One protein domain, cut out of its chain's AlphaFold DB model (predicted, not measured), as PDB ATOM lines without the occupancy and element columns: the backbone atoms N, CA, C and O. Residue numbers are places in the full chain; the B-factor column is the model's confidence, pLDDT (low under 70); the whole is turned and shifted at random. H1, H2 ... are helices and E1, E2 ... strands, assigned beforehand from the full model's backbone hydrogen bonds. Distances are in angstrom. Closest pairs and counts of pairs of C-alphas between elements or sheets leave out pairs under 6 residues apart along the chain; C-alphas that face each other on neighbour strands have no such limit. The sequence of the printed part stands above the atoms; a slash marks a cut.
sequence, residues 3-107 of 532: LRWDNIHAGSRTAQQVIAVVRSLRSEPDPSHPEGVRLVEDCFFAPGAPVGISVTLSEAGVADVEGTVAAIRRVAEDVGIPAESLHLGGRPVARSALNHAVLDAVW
ATOM      1  N   LEU A   3     109.902 161.123  72.301       80.38
ATOM      2  CA  LEU A   3     109.866 159.661  72.245       80.38
ATOM      3  C   LEU A   3     108.534 159.207  71.627       80.38
ATOM      4  O   LEU A   3     107.473 159.678  72.055       80.38
ATOM      5  N   ARG A   4     108.574 158.259  70.682       83.94
ATOM      6  CA  ARG A   4     107.377 157.623  70.104       83.94
ATOM      7  C   ARG A   4     107.598 156.142  69.783       83.94
ATOM      8  O   ARG A   4     108.711 155.758  69.449       83.94
ATOM      9  N   TRP A   5     106.525 155.351  69.864       85.75
ATOM     10  CA  TRP A   5     106.446 153.970  69.377       85.75
ATOM     11  C   TRP A   5     105.008 153.581  69.000       85.75
ATOM     12  O   TRP A   5     104.074 154.370  69.186       85.75
ATOM     13  N   ASP A   6     104.824 152.375  68.464       82.56
ATOM     14  CA  ASP A   6     103.515 151.869  68.040       82.56
ATOM     15  C   ASP A   6     102.547 151.665  69.216       82.56
ATOM     16  O   ASP A   6     102.916 151.181  70.285       82.56
ATOM     17  N   ASN A   7     101.267 151.990  69.010       75.19
ATOM     18  CA  ASN A   7     100.196 151.890  70.018       75.19
ATOM     19  C   ASN A   7     100.364 152.803  71.251       75.19
ATOM     20  O   ASN A   7      99.763 152.559  72.300       75.19
ATOM     21  N   ILE A   8     101.142 153.882  71.145       79.88
ATOM     22  CA  ILE A   8     101.248 154.881  72.211       79.88
ATOM     23  C   ILE A   8      99.919 155.648  72.401       79.88
ATOM     24  O   ILE A   8      99.429 156.322  71.498       79.88
ATOM     25  N   HIS A   9      99.318 155.572  73.596       79.44
ATOM     26  CA  HIS A   9      98.119 156.347  73.951       79.44
ATOM     27  C   HIS A   9      98.098 156.759  75.432       79.44
ATOM     28  O   HIS A   9      98.627 156.049  76.294       79.44
ATOM     29  N   ALA A  10      97.435 157.889  75.725       70.81
ATOM     30  CA  ALA A  10      97.451 158.626  77.004       70.81
ATOM     31  C   ALA A  10      96.813 157.909  78.223       70.81
ATOM     32  O   ALA A  10      96.553 158.520  79.254       70.81
ATOM     33  N   GLY A  11      96.591 156.600  78.140       72.12
ATOM     34  CA  GLY A  11      96.090 155.759  79.235       72.12
ATOM     35  C   GLY A  11      96.603 154.322  79.177       72.12
ATOM     36  O   GLY A  11      96.107 153.466  79.903       72.12
ATOM     37  N   SER A  12      97.563 154.027  78.292       82.31
ATOM     38  CA  SER A  12      98.151 152.691  78.211       82.31
ATOM     39  C   SER A  12      98.968 152.400  79.470       82.31
ATOM     40  O   SER A  12      99.725 153.249  79.953       82.31
ATOM     41  N   ARG A  13      98.846 151.171  79.982       84.69
ATOM     42  CA  ARG A  13      99.660 150.693  81.108       84.69
ATOM     43  C   ARG A  13     101.152 150.793  80.781       84.69
ATOM     44  O   ARG A  13     101.921 151.258  81.614       84.69
ATOM     45  N   THR A  14     101.522 150.437  79.552       84.94
ATOM     46  CA  THR A  14     102.890 150.504  79.027       84.94
ATOM     47  C   THR A  14     103.465 151.908  79.148       84.94
ATOM     48  O   THR A  14     104.539 152.086  79.705       84.94
ATOM     49  N   ALA A  15     102.747 152.941  78.708       84.00
ATOM     50  CA  ALA A  15     103.308 154.281  78.759       84.00
ATOM     51  C   ALA A  15     103.357 154.873  80.174       84.00
ATOM     52  O   ALA A  15     104.284 155.615  80.489       84.00
ATOM     53  N   GLN A  16     102.409 154.521  81.049       86.75
ATOM     54  CA  GLN A  16     102.508 154.875  82.468       86.75
ATOM     55  C   GLN A  16     103.725 154.212  83.125       86.75
ATOM     56  O   GLN A  16     104.426 154.862  83.900       86.75
ATOM     57  N   GLN A  17     104.012 152.952  82.781       87.38
ATOM     58  CA  GLN A  17     105.211 152.246  83.231       87.38
ATOM     59  C   GLN A  17     106.483 152.921  82.708       87.38
ATOM     60  O   GLN A  17     107.368 153.213  83.506       87.38
ATOM     61  N   VAL A  18     106.548 153.254  81.415       86.56
ATOM     62  CA  VAL A  18     107.687 153.985  80.835       86.56
ATOM     63  C   VAL A  18     107.910 155.309  81.561       86.56
ATOM     64  O   VAL A  18     109.019 155.566  82.014       86.56
ATOM     65  N   ILE A  19     106.874 156.136  81.740       87.94
ATOM     66  CA  ILE A  19     107.005 157.421  82.445       87.94
ATOM     67  C   ILE A  19     107.500 157.212  83.879       87.94
ATOM     68  O   ILE A  19     108.398 157.928  84.321       87.94
ATOM     69  N   ALA A  20     106.944 156.238  84.605       88.62
ATOM     70  CA  ALA A  20     107.337 155.957  85.982       88.62
ATOM     71  C   ALA A  20     108.808 155.527  86.088       88.62
ATOM     72  O   ALA A  20     109.537 156.051  86.931       88.62
ATOM     73  N   VAL A  21     109.260 154.628  85.209       87.62
ATOM     74  CA  VAL A  21     110.639 154.126  85.219       87.62
ATOM     75  C   VAL A  21     111.617 155.197  84.733       87.62
ATOM     76  O   VAL A  21     112.618 155.446  85.398       87.62
ATOM     77  N   VAL A  22     111.308 155.911  83.647       88.50
ATOM     78  CA  VAL A  22     112.152 157.004  83.127       88.50
ATOM     79  C   VAL A  22     112.337 158.109  84.175       88.50
ATOM     80  O   VAL A  22     113.455 158.574  84.377       88.50
ATOM     81  N   ARG A  23     111.284 158.489  84.915       89.81
ATOM     82  CA  ARG A  23     111.387 159.452  86.033       89.81
ATOM     83  C   ARG A  23     112.224 158.941  87.209       89.81
ATOM     84  O   ARG A  23     112.688 159.743  88.016       89.81
ATOM     85  N   SER A  24     112.383 157.625  87.337       89.38
ATOM     86  CA  SER A  24     113.164 157.003  88.411       89.38
ATOM     87  C   SER A  24     114.663 156.899  88.101       89.38
ATOM     88  O   SER A  24     115.430 156.563  89.000       89.38
ATOM     89  N   LEU A  25     115.087 157.215  86.868       90.25
ATOM     90  CA  LEU A  25     116.487 157.134  86.444       90.25
ATOM     91  C   LEU A  25     117.388 158.062  87.269       90.25
ATOM     92  O   LEU A  25     117.125 159.264  87.399       90.25
ATOM     93  N   ARG A  26     118.481 157.499  87.788       89.56
ATOM     94  CA  ARG A  26     119.497 158.196  88.584       89.56
ATOM     95  C   ARG A  26     120.898 157.912  88.054       89.56
ATOM     96  O   ARG A  26     121.129 156.859  87.468       89.56
ATOM     97  N   SER A  27     121.798 158.872  88.252       86.38
ATOM     98  CA  SER A  27     123.227 158.719  87.995       86.38
ATOM     99  C   SER A  27     123.821 157.645  88.901       86.38
ATOM    100  O   SER A  27     123.220 157.270  89.913       86.38
ATOM    101  N   GLU A  28     125.038 157.205  88.586       82.94
ATOM    102  CA  GLU A  28     125.805 156.399  89.532       82.94
ATOM    103  C   GLU A  28     126.003 157.160  90.863       82.94
ATOM    104  O   GLU A  28     126.105 158.396  90.855       82.94
ATOM    105  N   PRO A  29     126.007 156.451  92.009       83.12
ATOM    106  CA  PRO A  29     126.312 157.044  93.304       83.12
ATOM    107  C   PRO A  29     127.728 157.622  93.339       83.12
ATOM    108  O   PRO A  29     128.689 156.946  92.976       83.12
ATOM    109  N   ASP A  30     127.866 158.837  93.858       80.06
ATOM    110  CA  ASP A  30     129.155 159.476  94.145       80.06
ATOM    111  C   ASP A  30     129.199 159.859  95.636       80.06
ATOM    112  O   ASP A  30     128.138 160.075  96.228       80.06
ATOM    113  N   PRO A  31     130.370 159.963  96.293       76.88
ATOM    114  CA  PRO A  31     130.518 160.503  97.646       76.88
ATOM    115  C   PRO A  31     129.695 161.759  97.967       76.88
ATOM    116  O   PRO A  31     129.275 161.917  99.112       76.88
ATOM    117  N   SER A  32     129.435 162.638  96.993       77.19
ATOM    118  CA  SER A  32     128.563 163.804  97.190       77.19
ATOM    119  C   SER A  32     127.059 163.475  97.179       77.19
ATOM    120  O   SER A  32     126.272 164.173  97.817       77.19
ATOM    121  N   HIS A  33     126.656 162.405  96.488       81.00
ATOM    122  CA  HIS A  33     125.270 161.979  96.277       81.00
ATOM    123  C   HIS A  33     125.159 160.438  96.339       81.00
ATOM    124  O   HIS A  33     125.120 159.777  95.298       81.00
ATOM    125  N   PRO A  34     125.071 159.839  97.544       77.62
ATOM    126  CA  PRO A  34     125.122 158.384  97.733       77.62
ATOM    127  C   PRO A  34     123.919 157.612  97.162       77.62
ATOM    128  O   PRO A  34     123.997 156.400  96.993       77.62
ATOM    129  N   GLU A  35     122.816 158.291  96.838       80.69
ATOM    130  CA  GLU A  35     121.668 157.695  96.133       80.69
ATOM    131  C   GLU A  35     121.663 157.982  94.620       80.69
ATOM    132  O   GLU A  35     120.746 157.551  93.920       80.69
ATOM    133  N   GLY A  36     122.645 158.729  94.104       82.75
ATOM    134  CA  GLY A  36     122.659 159.224  92.727       82.75
ATOM    135  C   GLY A  36     121.677 160.383  92.481       82.75
ATOM    136  O   GLY A  36     120.623 160.520  93.118       82.75
ATOM    137  N   VAL A  37     122.012 161.245  91.523       87.75
ATOM    138  CA  VAL A  37     121.196 162.404  91.131       87.75
ATOM    139  C   VAL A  37     120.208 161.978  90.049       87.75
ATOM    140  O   VAL A  37     120.549 161.191  89.174       87.75
ATOM    141  N   ARG A  38     118.967 162.480  90.080       90.12
ATOM    142  CA  ARG A  38     117.985 162.181  89.021       90.12
ATOM    143  C   ARG A  38     118.529 162.618  87.665       90.12
ATOM    144  O   ARG A  38     118.974 163.754  87.553       90.12
ATOM    145  N   LEU A  39     118.449 161.756  86.654       90.00
ATOM    146  CA  LEU A  39     118.872 162.060  85.275       90.00
ATOM    147  C   LEU A  39     117.772 162.761  84.469       90.00
ATOM    148  O   LEU A  39     118.043 163.503  83.526       90.00
ATOM    149  N   VAL A  40     116.518 162.526  84.849       89.69
ATOM    150  CA  VAL A  40     115.334 163.101  84.214       89.69
ATOM    151  C   VAL A  40     114.708 164.094  85.177       89.69
ATOM    152  O   VAL A  40     114.384 163.750  86.314       89.69
ATOM    153  N   GLU A  41     114.562 165.329  84.716       87.12
ATOM    154  CA  GLU A  41     113.888 166.398  85.451       87.12
ATOM    155  C   GLU A  41     112.375 166.206  85.364       87.12
ATOM    156  O   GLU A  41     111.705 166.063  86.384       87.12
ATOM    157  N   ASP A  42     111.868 166.077  84.137       84.38
ATOM    158  CA  ASP A  42     110.452 165.895  83.849       84.38
ATOM    159  C   ASP A  42     110.237 164.901  82.712       84.38
ATOM    160  O   ASP A  42     111.018 164.796  81.768       84.38
ATOM    161  N   CYS A  43     109.132 164.166  82.785       86.88
ATOM    162  CA  CYS A  43     108.708 163.255  81.728       86.88
ATOM    163  C   CYS A  43     107.189 163.206  81.712       86.88
ATOM    164  O   CYS A  43     106.581 162.847  82.721       86.88
ATOM    165  N   PHE A  44     106.560 163.609  80.616       83.25
ATOM    166  CA  PHE A  44     105.106 163.701  80.536       83.25
ATOM    167  C   PHE A  44     104.594 163.354  79.143       83.25
ATOM    168  O   PHE A  44     105.311 163.417  78.143       83.25
ATOM    169  N   PHE A  45     103.321 162.980  79.102       81.44
ATOM    170  CA  PHE A  45     102.597 162.788  77.860       81.44
ATOM    171  C   PHE A  45     102.288 164.128  77.210       81.44
ATOM    172  O   PHE A  45     101.684 164.991  77.845       81.44
ATOM    173  N   ALA A  46     102.646 164.269  75.939       68.44
ATOM    174  CA  ALA A  46     102.216 165.380  75.110       68.44
ATOM    175  C   ALA A  46     101.008 164.915  74.272       68.44
ATOM    176  O   ALA A  46     101.183 164.144  73.323       68.44
ATOM    177  N   PRO A  47      99.771 165.293  74.649       54.81
ATOM    178  CA  PRO A  47      98.586 164.953  73.870       54.81
ATOM    179  C   PRO A  47      98.573 165.723  72.538       54.81
ATOM    180  O   PRO A  47      98.738 166.939  72.517       54.81
ATOM    181  N   GLY A  48      98.353 165.004  71.436       55.25
ATOM    182  CA  GLY A  48      98.287 165.516  70.066       55.25
ATOM    183  C   GLY A  48      97.967 164.383  69.085       55.25
ATOM    184  O   GLY A  48      97.954 163.215  69.478       55.25
ATOM    185  N   ALA A  49      97.668 164.711  67.827       51.44
ATOM    186  CA  ALA A  49      97.707 163.750  66.727       51.44
ATOM    187  C   ALA A  49      99.053 163.963  66.034       51.44
ATOM    188  O   ALA A  49      99.194 164.941  65.300       51.44
ATOM    189  N   PRO A  50     100.052 163.134  66.340       58.66
ATOM    190  CA  PRO A  50     100.050 161.906  67.137       58.66
ATOM    191  C   PRO A  50     100.440 162.146  68.611       58.66
ATOM    192  O   PRO A  50     100.881 163.227  69.008       58.66
ATOM    193  N   VAL A  51     100.372 161.083  69.407       70.00
ATOM    194  CA  VAL A  51     100.755 161.101  70.818       70.00
ATOM    195  C   VAL A  51     102.250 160.793  70.962       70.00
ATOM    196  O   VAL A  51     102.758 159.860  70.342       70.00
ATOM    197  N   GLY A  52     102.954 161.558  71.802       80.88
ATOM    198  CA  GLY A  52     104.370 161.351  72.127       80.88
ATOM    199  C   GLY A  52     104.665 161.547  73.616       80.88
ATOM    200  O   GLY A  52     103.861 162.124  74.354       80.88
ATOM    201  N   ILE A  53     105.832 161.083  74.066       85.44
ATOM    202  CA  ILE A  53     106.372 161.413  75.392       85.44
ATOM    203  C   ILE A  53     107.447 162.487  75.232       85.44
ATOM    204  O   ILE A  53     108.362 162.350  74.420       85.44
ATOM    205  N   SER A  54     107.344 163.546  76.035       85.81
ATOM    206  CA  SER A  54     108.395 164.550  76.179       85.81
ATOM    207  C   SER A  54     109.210 164.260  77.432       85.81
ATOM    208  O   SER A  54     108.644 164.088  78.512       85.81
ATOM    209  N   VAL A  55     110.534 164.231  77.286       87.62
ATOM    210  CA  VAL A  55     111.489 164.025  78.381       87.62
ATOM    211  C   VAL A  55     112.436 165.220  78.477       87.62
ATOM    212  O   VAL A  55     113.061 165.618  77.484       87.62
ATOM    213  N   THR A  56     112.565 165.777  79.674       88.62
ATOM    214  CA  THR A  56     113.500 166.845  80.028       88.62
ATOM    215  C   THR A  56     114.619 166.246  80.869       88.62
ATOM    216  O   THR A  56     114.364 165.573  81.866       88.62
ATOM    217  N   LEU A  57     115.861 166.455  80.441       90.88
ATOM    218  CA  LEU A  57     117.034 165.973  81.166       90.88
ATOM    219  C   LEU A  57     117.406 166.966  82.262       90.88
ATOM    220  O   LEU A  57     117.408 168.167  82.005       90.88
ATOM    221  N   SER A  58     117.753 166.454  83.438       90.44
ATOM    222  CA  SER A  58     118.343 167.257  84.511       90.44
ATOM    223  C   SER A  58     119.776 167.671  84.160       90.44
ATOM    224  O   SER A  58     120.361 167.159  83.203       90.44
ATOM    225  N   GLU A  59     120.403 168.523  84.975       87.62
ATOM    226  CA  GLU A  59     121.829 168.850  84.823       87.62
ATOM    227  C   GLU A  59     122.724 167.600  84.807       87.62
ATOM    228  O   GLU A  59     123.624 167.499  83.974       87.62
ATOM    229  N   ALA A  60     122.430 166.604  85.651       87.44
ATOM    230  CA  ALA A  60     123.150 165.332  85.668       87.44
ATOM    231  C   ALA A  60     122.931 164.523  84.376       87.44
ATOM    232  O   ALA A  60     123.885 163.994  83.809       87.44
ATOM    233  N   GLY A  61     121.698 164.482  83.855       87.31
ATOM    234  CA  GLY A  61     121.408 163.834  82.571       87.31
ATOM    235  C   GLY A  61     122.024 164.559  81.368       87.31
ATOM    236  O   GLY A  61     122.352 163.939  80.359       87.31
ATOM    237  N   VAL A  62     122.216 165.878  81.460       87.25
ATOM    238  CA  VAL A  62     122.928 166.679  80.451       87.25
ATOM    239  C   VAL A  62     124.446 166.484  80.535       87.25
ATOM    240  O   VAL A  62     125.128 166.614  79.513       87.25
ATOM    241  N   ALA A  63     124.978 166.170  81.718       86.81
ATOM    242  CA  ALA A  63     126.386 165.831  81.899       86.81
ATOM    243  C   ALA A  63     126.727 164.467  81.269       86.81
ATOM    244  O   ALA A  63     127.730 164.370  80.565       86.81
ATOM    245  N   ASP A  64     125.859 163.463  81.438       88.94
ATOM    246  CA  ASP A  64     125.989 162.132  80.825       88.94
ATOM    247  C   ASP A  64     124.828 161.824  79.865       88.94
ATOM    248  O   ASP A  64     123.918 161.034  80.136       88.94
ATOM    249  N   VAL A  65     124.849 162.483  78.705       90.25
ATOM    250  CA  VAL A  65     123.799 162.313  77.691       90.25
ATOM    251  C   VAL A  65     123.794 160.900  77.105       90.25
ATOM    252  O   VAL A  65     122.719 160.374  76.821       90.25
ATOM    253  N   GLU A  66     124.960 160.281  76.909       88.56
ATOM    254  CA  GLU A  66     125.053 158.944  76.309       88.56
ATOM    255  C   GLU A  66     124.478 157.876  77.229       88.56
ATOM    256  O   GLU A  66     123.589 157.128  76.808       88.56
ATOM    257  N   GLY A  67     124.915 157.849  78.493       90.12
ATOM    258  CA  GLY A  67     124.382 156.926  79.486       90.12
ATOM    259  C   GLY A  67     122.886 157.133  79.691       90.12
ATOM    260  O   GLY A  67     122.126 156.165  79.717       90.12
ATOM    261  N   THR A  68     122.428 158.388  79.714       91.50
ATOM    262  CA  THR A  68     121.003 158.705  79.866       91.50
ATOM    263  C   THR A  68     120.164 158.216  78.680       91.50
ATOM    264  O   THR A  68     119.141 157.559  78.881       91.50
ATOM    265  N   VAL A  69     120.581 158.484  77.435       92.50
ATOM    266  CA  VAL A  69     119.860 158.025  76.231       92.50
ATOM    267  C   VAL A  69     119.868 156.497  76.133       92.50
ATOM    268  O   VAL A  69     118.833 155.903  75.822       92.50
ATOM    269  N   ALA A  70     120.992 155.848  76.444       91.31
ATOM    270  CA  ALA A  70     121.088 154.392  76.479       91.31
ATOM    271  C   ALA A  70     120.177 153.780  77.556       91.31
ATOM    272  O   ALA A  70     119.483 152.799  77.286       91.31
ATOM    273  N   ALA A  71     120.117 154.381  78.749       91.38
ATOM    274  CA  ALA A  71     119.221 153.950  79.818       91.38
ATOM    275  C   ALA A  71     117.748 154.054  79.401       91.38
ATOM    276  O   ALA A  71     116.981 153.127  79.639       91.38
ATOM    277  N   ILE A  72     117.354 155.129  78.711       92.00
ATOM    278  CA  ILE A  72     115.984 155.277  78.195       92.00
ATOM    279  C   ILE A  72     115.648 154.193  77.163       92.00
ATOM    280  O   ILE A  72     114.544 153.650  77.205       92.00
ATOM    281  N   ARG A  73     116.581 153.845  76.263       91.88
ATOM    282  CA  ARG A  73     116.378 152.741  75.305       91.88
ATOM    283  C   ARG A  73     116.187 151.403  76.024       91.88
ATOM    284  O   ARG A  73     115.221 150.710  75.729       91.88
ATOM    285  N   ARG A  74     117.031 151.096  77.016       91.19
ATOM    286  CA  ARG A  74     116.902 149.877  77.837       91.19
ATOM    287  C   ARG A  74     115.562 149.812  78.566       91.19
ATOM    288  O   ARG A  74     114.884 148.800  78.495       91.19
ATOM    289  N   VAL A  75     115.129 150.913  79.182       90.81
ATOM    290  CA  VAL A  75     113.823 150.983  79.862       90.81
ATOM    291  C   VAL A  75     112.665 150.725  78.898       90.81
ATOM    292  O   VAL A  75     111.694 150.069  79.265       90.81
ATOM    293  N   ALA A  76     112.741 151.238  77.670       89.75
ATOM    294  CA  ALA A  76     111.716 150.974  76.668       89.75
ATOM    295  C   ALA A  76     111.666 149.480  76.299       89.75
ATOM    296  O   ALA A  76     110.578 148.903  76.271       89.75
ATOM    297  N   GLU A  77     112.824 148.846  76.096       91.19
ATOM    298  CA  GLU A  77     112.935 147.406  75.828       91.19
ATOM    299  C   GLU A  77     112.409 146.560  77.001       91.19
ATOM    300  O   GLU A  77     111.603 145.654  76.786       91.19
ATOM    301  N   ASP A  78     112.771 146.904  78.242       90.25
ATOM    302  CA  ASP A  78     112.350 146.202  79.466       90.25
ATOM    303  C   ASP A  78     110.827 146.235  79.677       90.25
ATOM    304  O   ASP A  78     110.234 145.297  80.215       90.25
ATOM    305  N   VAL A  79     110.169 147.314  79.242       89.50
ATOM    306  CA  VAL A  79     108.706 147.479  79.316       89.50
ATOM    307  C   VAL A  79     108.002 146.865  78.086       89.50
ATOM    308  O   VAL A  79     106.775 146.905  77.974       89.50
ATOM    309  N   GLY A  80     108.757 146.228  77.186       87.56
ATOM    310  CA  GLY A  80     108.247 145.467  76.046       87.56
ATOM    311  C   GLY A  80     108.030 146.286  74.774       87.56
ATOM    312  O   GLY A  80     107.270 145.853  73.909       87.56
ATOM    313  N   ILE A  81     108.659 147.459  74.644       88.69
ATOM    314  CA  ILE A  81     108.646 148.246  73.405       88.69
ATOM    315  C   ILE A  81     109.778 147.742  72.497       88.69
ATOM    316  O   ILE A  81     110.946 147.842  72.878       88.69
ATOM    317  N   PRO A  82     109.480 147.225  71.290       89.00
ATOM    318  CA  PRO A  82     110.512 146.784  70.360       89.00
ATOM    319  C   PRO A  82     111.463 147.923  69.986       89.00
ATOM    320  O   PRO A  82     111.014 149.016  69.628       89.00
ATOM    321  N   ALA A  83     112.768 147.640  69.981       87.69
ATOM    322  CA  ALA A  83     113.801 148.621  69.665       87.69
ATOM    323  C   ALA A  83     113.595 149.291  68.299       87.69
ATOM    324  O   ALA A  83     113.919 150.461  68.145       87.69
ATOM    325  N   GLU A  84     113.040 148.591  67.307       87.38
ATOM    326  CA  GLU A  84     112.740 149.134  65.970       87.38
ATOM    327  C   GLU A  84     111.587 150.142  65.974       87.38
ATOM    328  O   GLU A  84     111.656 151.131  65.257       87.38
ATOM    329  N   SER A  85     110.589 149.947  66.837       88.56
ATOM    330  CA  SER A  85     109.445 150.860  66.965       88.56
ATOM    331  C   SER A  85     109.770 152.125  67.766       88.56
ATOM    332  O   SER A  85     109.005 153.082  67.753       88.56
ATOM    333  N   LEU A  86     110.887 152.135  68.502       90.81
ATOM    334  CA  LEU A  86     111.259 153.229  69.393       90.81
ATOM    335  C   LEU A  86     112.002 154.350  68.659       90.81
ATOM    336  O   LEU A  86     113.210 154.264  68.437       90.81
ATOM    337  N   HIS A  87     111.321 155.450  68.377       90.81
ATOM    338  CA  HIS A  87     111.919 156.608  67.719       90.81
ATOM    339  C   HIS A  87     112.259 157.704  68.729       90.81
ATOM    340  O   HIS A  87     111.404 158.135  69.513       90.81
ATOM    341  N   LEU A  88     113.521 158.145  68.710       90.88
ATOM    342  CA  LEU A  88     114.050 159.191  69.584       90.88
ATOM    343  C   LEU A  88     114.474 160.407  68.769       90.88
ATOM    344  O   LEU A  88     115.219 160.284  67.801       90.88
ATOM    345  N   GLY A  89     114.096 161.603  69.217       88.00
ATOM    346  CA  GLY A  89     114.544 162.831  68.568       88.00
ATOM    347  C   GLY A  89     114.767 163.978  69.525       88.00
ATOM    348  O   GLY A  89     114.274 163.980  70.652       88.00
ATOM    349  N   GLY A  90     115.518 164.972  69.060       84.06
ATOM    350  CA  GLY A  90     115.879 166.167  69.811       84.06
ATOM    351  C   GLY A  90     117.369 166.243  70.139       84.06
ATOM    352  O   GLY A  90     118.150 165.323  69.908       84.06
ATOM    353  N   ARG A  91     117.773 167.386  70.701       82.62
ATOM    354  CA  ARG A  91     119.189 167.761  70.858       82.62
ATOM    355  C   ARG A  91     120.052 166.735  71.612       82.62
ATOM    356  O   ARG A  91     121.152 166.475  71.130       82.62
ATOM    357  N   PRO A  92     119.614 166.142  72.743       88.25
ATOM    358  CA  PRO A  92     120.430 165.149  73.445       88.25
ATOM    359  C   PRO A  92     120.684 163.894  72.599       88.25
ATOM    360  O   PRO A  92     121.813 163.420  72.524       88.25
ATOM    361  N   VAL A  93     119.661 163.421  71.882       89.88
ATOM    362  CA  VAL A  93     119.753 162.251  70.996       89.88
ATOM    363  C   VAL A  93     120.722 162.527  69.848       89.88
ATOM    364  O   VAL A  93     121.623 161.730  69.606       89.88
ATOM    365  N   ALA A  94     120.603 163.692  69.202       86.25
ATOM    366  CA  ALA A  94     121.527 164.105  68.147       86.25
ATOM    367  C   ALA A  94     122.972 164.236  68.636       86.25
ATOM    368  O   ALA A  94     123.891 163.807  67.944       86.25
ATOM    369  N   ARG A  95     123.181 164.785  69.837       85.56
ATOM    370  CA  ARG A  95     124.514 164.902  70.440       85.56
ATOM    371  C   ARG A  95     125.133 163.532  70.726       85.56
ATOM    372  O   ARG A  95     126.300 163.341  70.405       85.56
ATOM    373  N   SER A  96     124.366 162.603  71.297       88.88
ATOM    374  CA  SER A  96     124.826 161.231  71.550       88.88
ATOM    375  C   SER A  96     125.136 160.498  70.240       88.88
ATOM    376  O   SER A  96     126.224 159.949  70.097       88.88
ATOM    377  N   ALA A  97     124.250 160.568  69.241       88.62
ATOM    378  CA  ALA A  97     124.484 159.948  67.936       88.62
ATOM    379  C   ALA A  97     125.730 160.511  67.234       88.62
ATOM    380  O   ALA A  97     126.495 159.761  66.632       88.62
ATOM    381  N   LEU A  98     125.954 161.826  67.334       86.06
ATOM    382  CA  LEU A  98     127.145 162.472  66.792       86.06
ATOM    383  C   LEU A  98     128.416 161.964  67.476       86.06
ATOM    384  O   LEU A  98     129.390 161.661  66.795       86.06
ATOM    385  N   ASN A  99     128.414 161.863  68.807       87.00
ATOM    386  CA  ASN A  99     129.579 161.396  69.550       87.00
ATOM    387  C   ASN A  99     129.900 159.926  69.231       87.00
ATOM    388  O   ASN A  99     131.052 159.619  68.926       87.00
ATOM    389  N   HIS A 100     128.887 159.056  69.157       86.38
ATOM    390  CA  HIS A 100     129.053 157.678  68.686       86.38
ATOM    391  C   HIS A 100     129.637 157.607  67.272       86.38
ATOM    392  O   HIS A 100     130.615 156.900  67.060       86.38
ATOM    393  N   ALA A 101     129.127 158.401  66.325       84.19
ATOM    394  CA  ALA A 101     129.663 158.429  64.964       84.19
ATOM    395  C   ALA A 101     131.145 158.853  64.918       84.19
ATOM    396  O   ALA A 101     131.919 158.340  64.110       84.19
ATOM    397  N   VAL A 102     131.563 159.771  65.797       84.38
ATOM    398  CA  VAL A 102     132.972 160.176  65.930       84.38
ATOM    399  C   VAL A 102     133.826 159.051  66.508       84.38
ATOM    400  O   VAL A 102     134.919 158.802  65.997       84.38
ATOM    401  N   LEU A 103     133.339 158.356  67.539       86.38
ATOM    402  CA  LEU A 103     134.026 157.203  68.122       86.38
ATOM    403  C   LEU A 103     134.183 156.075  67.096       86.38
ATOM    404  O   LEU A 103     135.294 155.574  66.917       86.38
ATOM    405  N   ASP A 104     133.128 155.761  66.345       85.69
ATOM    406  CA  ASP A 104     133.143 154.743  65.290       85.69
ATOM    407  C   ASP A 104     134.098 155.106  64.146       85.69
ATOM    408  O   ASP A 104     134.786 154.241  63.599       85.69
ATOM    409  N   ALA A 105     134.202 156.393  63.793       83.25
ATOM    410  CA  ALA A 105     135.150 156.855  62.780       83.25
ATOM    411  C   ALA A 105     136.616 156.610  63.194       83.25
ATOM    412  O   ALA A 105     137.462 156.296  62.343       83.25
ATOM    413  N   VAL A 106     136.919 156.737  64.494       85.38
ATOM    414  CA  VAL A 106     138.236 156.404  65.058       85.38
ATOM    415  C   VAL A 106     138.421 154.898  65.125       85.38
ATOM    416  O   VAL A 106     139.455 154.400  64.673       85.38
ATOM    417  N   TRP A 107     137.455 154.184  65.699       89.31
ATOM    418  CA  TRP A 107     137.512 152.745  65.893       89.31
ATOM    419  C   TRP A 107     136.118 152.131  66.082       89.31
ATOM    420  O   TRP A 107     135.588 152.088  67.188       89.31
TER     421      TRP A 107
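AT A GLANCE: This is residues 3 to 107 of the 532 residues of an uncharacterized protein of Planctomycetaceae bacterium (UniProt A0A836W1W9). A two-stranded hairpin, E1 and E2, has H1 packed along one of its faces, and H3 lies beside H1. H4 meets H3 near their first ends, residues 92 to 96 of H4 on residues 65 to 69 of H3, and the two make a corner from which residues 101 to 107 of H4 stick out free of the body. The printed part has 105 residues, with four named helices and three named strands in the order H1 E1 E2 H2 H3 E3 H4; the class is mixed, and the sheet E1 - E2 is antiparallel. The whole is compact, with a radius of gyration of the C-alphas of 14.4 A and spans of 39 by 36 by 22 A.

IN THESE COORDINATES: Find C-alpha 40 at (115.334, 163.101, 84.214), where E1, residues 40 to 46, begins its 16.1 A; E2, residues 52 to 57, covers 16.2 A. H1 is residues 13 to 24, 16.6 A; H2 is residues 59 to 63; H3 is residues 65 to 78, 19.8 A. E3, residues 87 to 89, pairs with no named strand. H4, residues 91 to 107, runs 24.2 A to C-alpha 107 at (137.512, 152.745, 65.893).

HOW THE PARTS SIT: In the hairpin E1 and E2, look for N 44 and O 54 at 3.0 A and N 56 and O 42 at 2.8 A. H1 comes closest to E1 at the C-alphas of Arg 23 and Val 40, 5.7 A. H1 with residues 18 to 22 touches H3, closest C-alphas Val 22 and Ile 72 at 6.5 A, a shallow tilt of 32 degrees, opposite ways. H3 with residues 65 to 69 touches H4, about perpendicular at 78 degrees, closest C-alphas Glu 66 and Ser 96 at 5.3 A. H2 and H3 are close but not clearly touching, closest C-alphas Gly 61 and Thr 68 at 5.8 A. Residues 3 to 4 pair antiparallel with residues 87 to 88 of E3. In H1, H2, H3 and H4 every O i to N i+4 pair is within hydrogen-bond range.

THE WHOLE: The C-alphas farthest apart, Pro 31 and Ala 49, are 45.2 A apart. The printed part has no cut; the link from H1 to E1 is long, with 15 residues. Look for low confidence at residues 46 to 50, under 70.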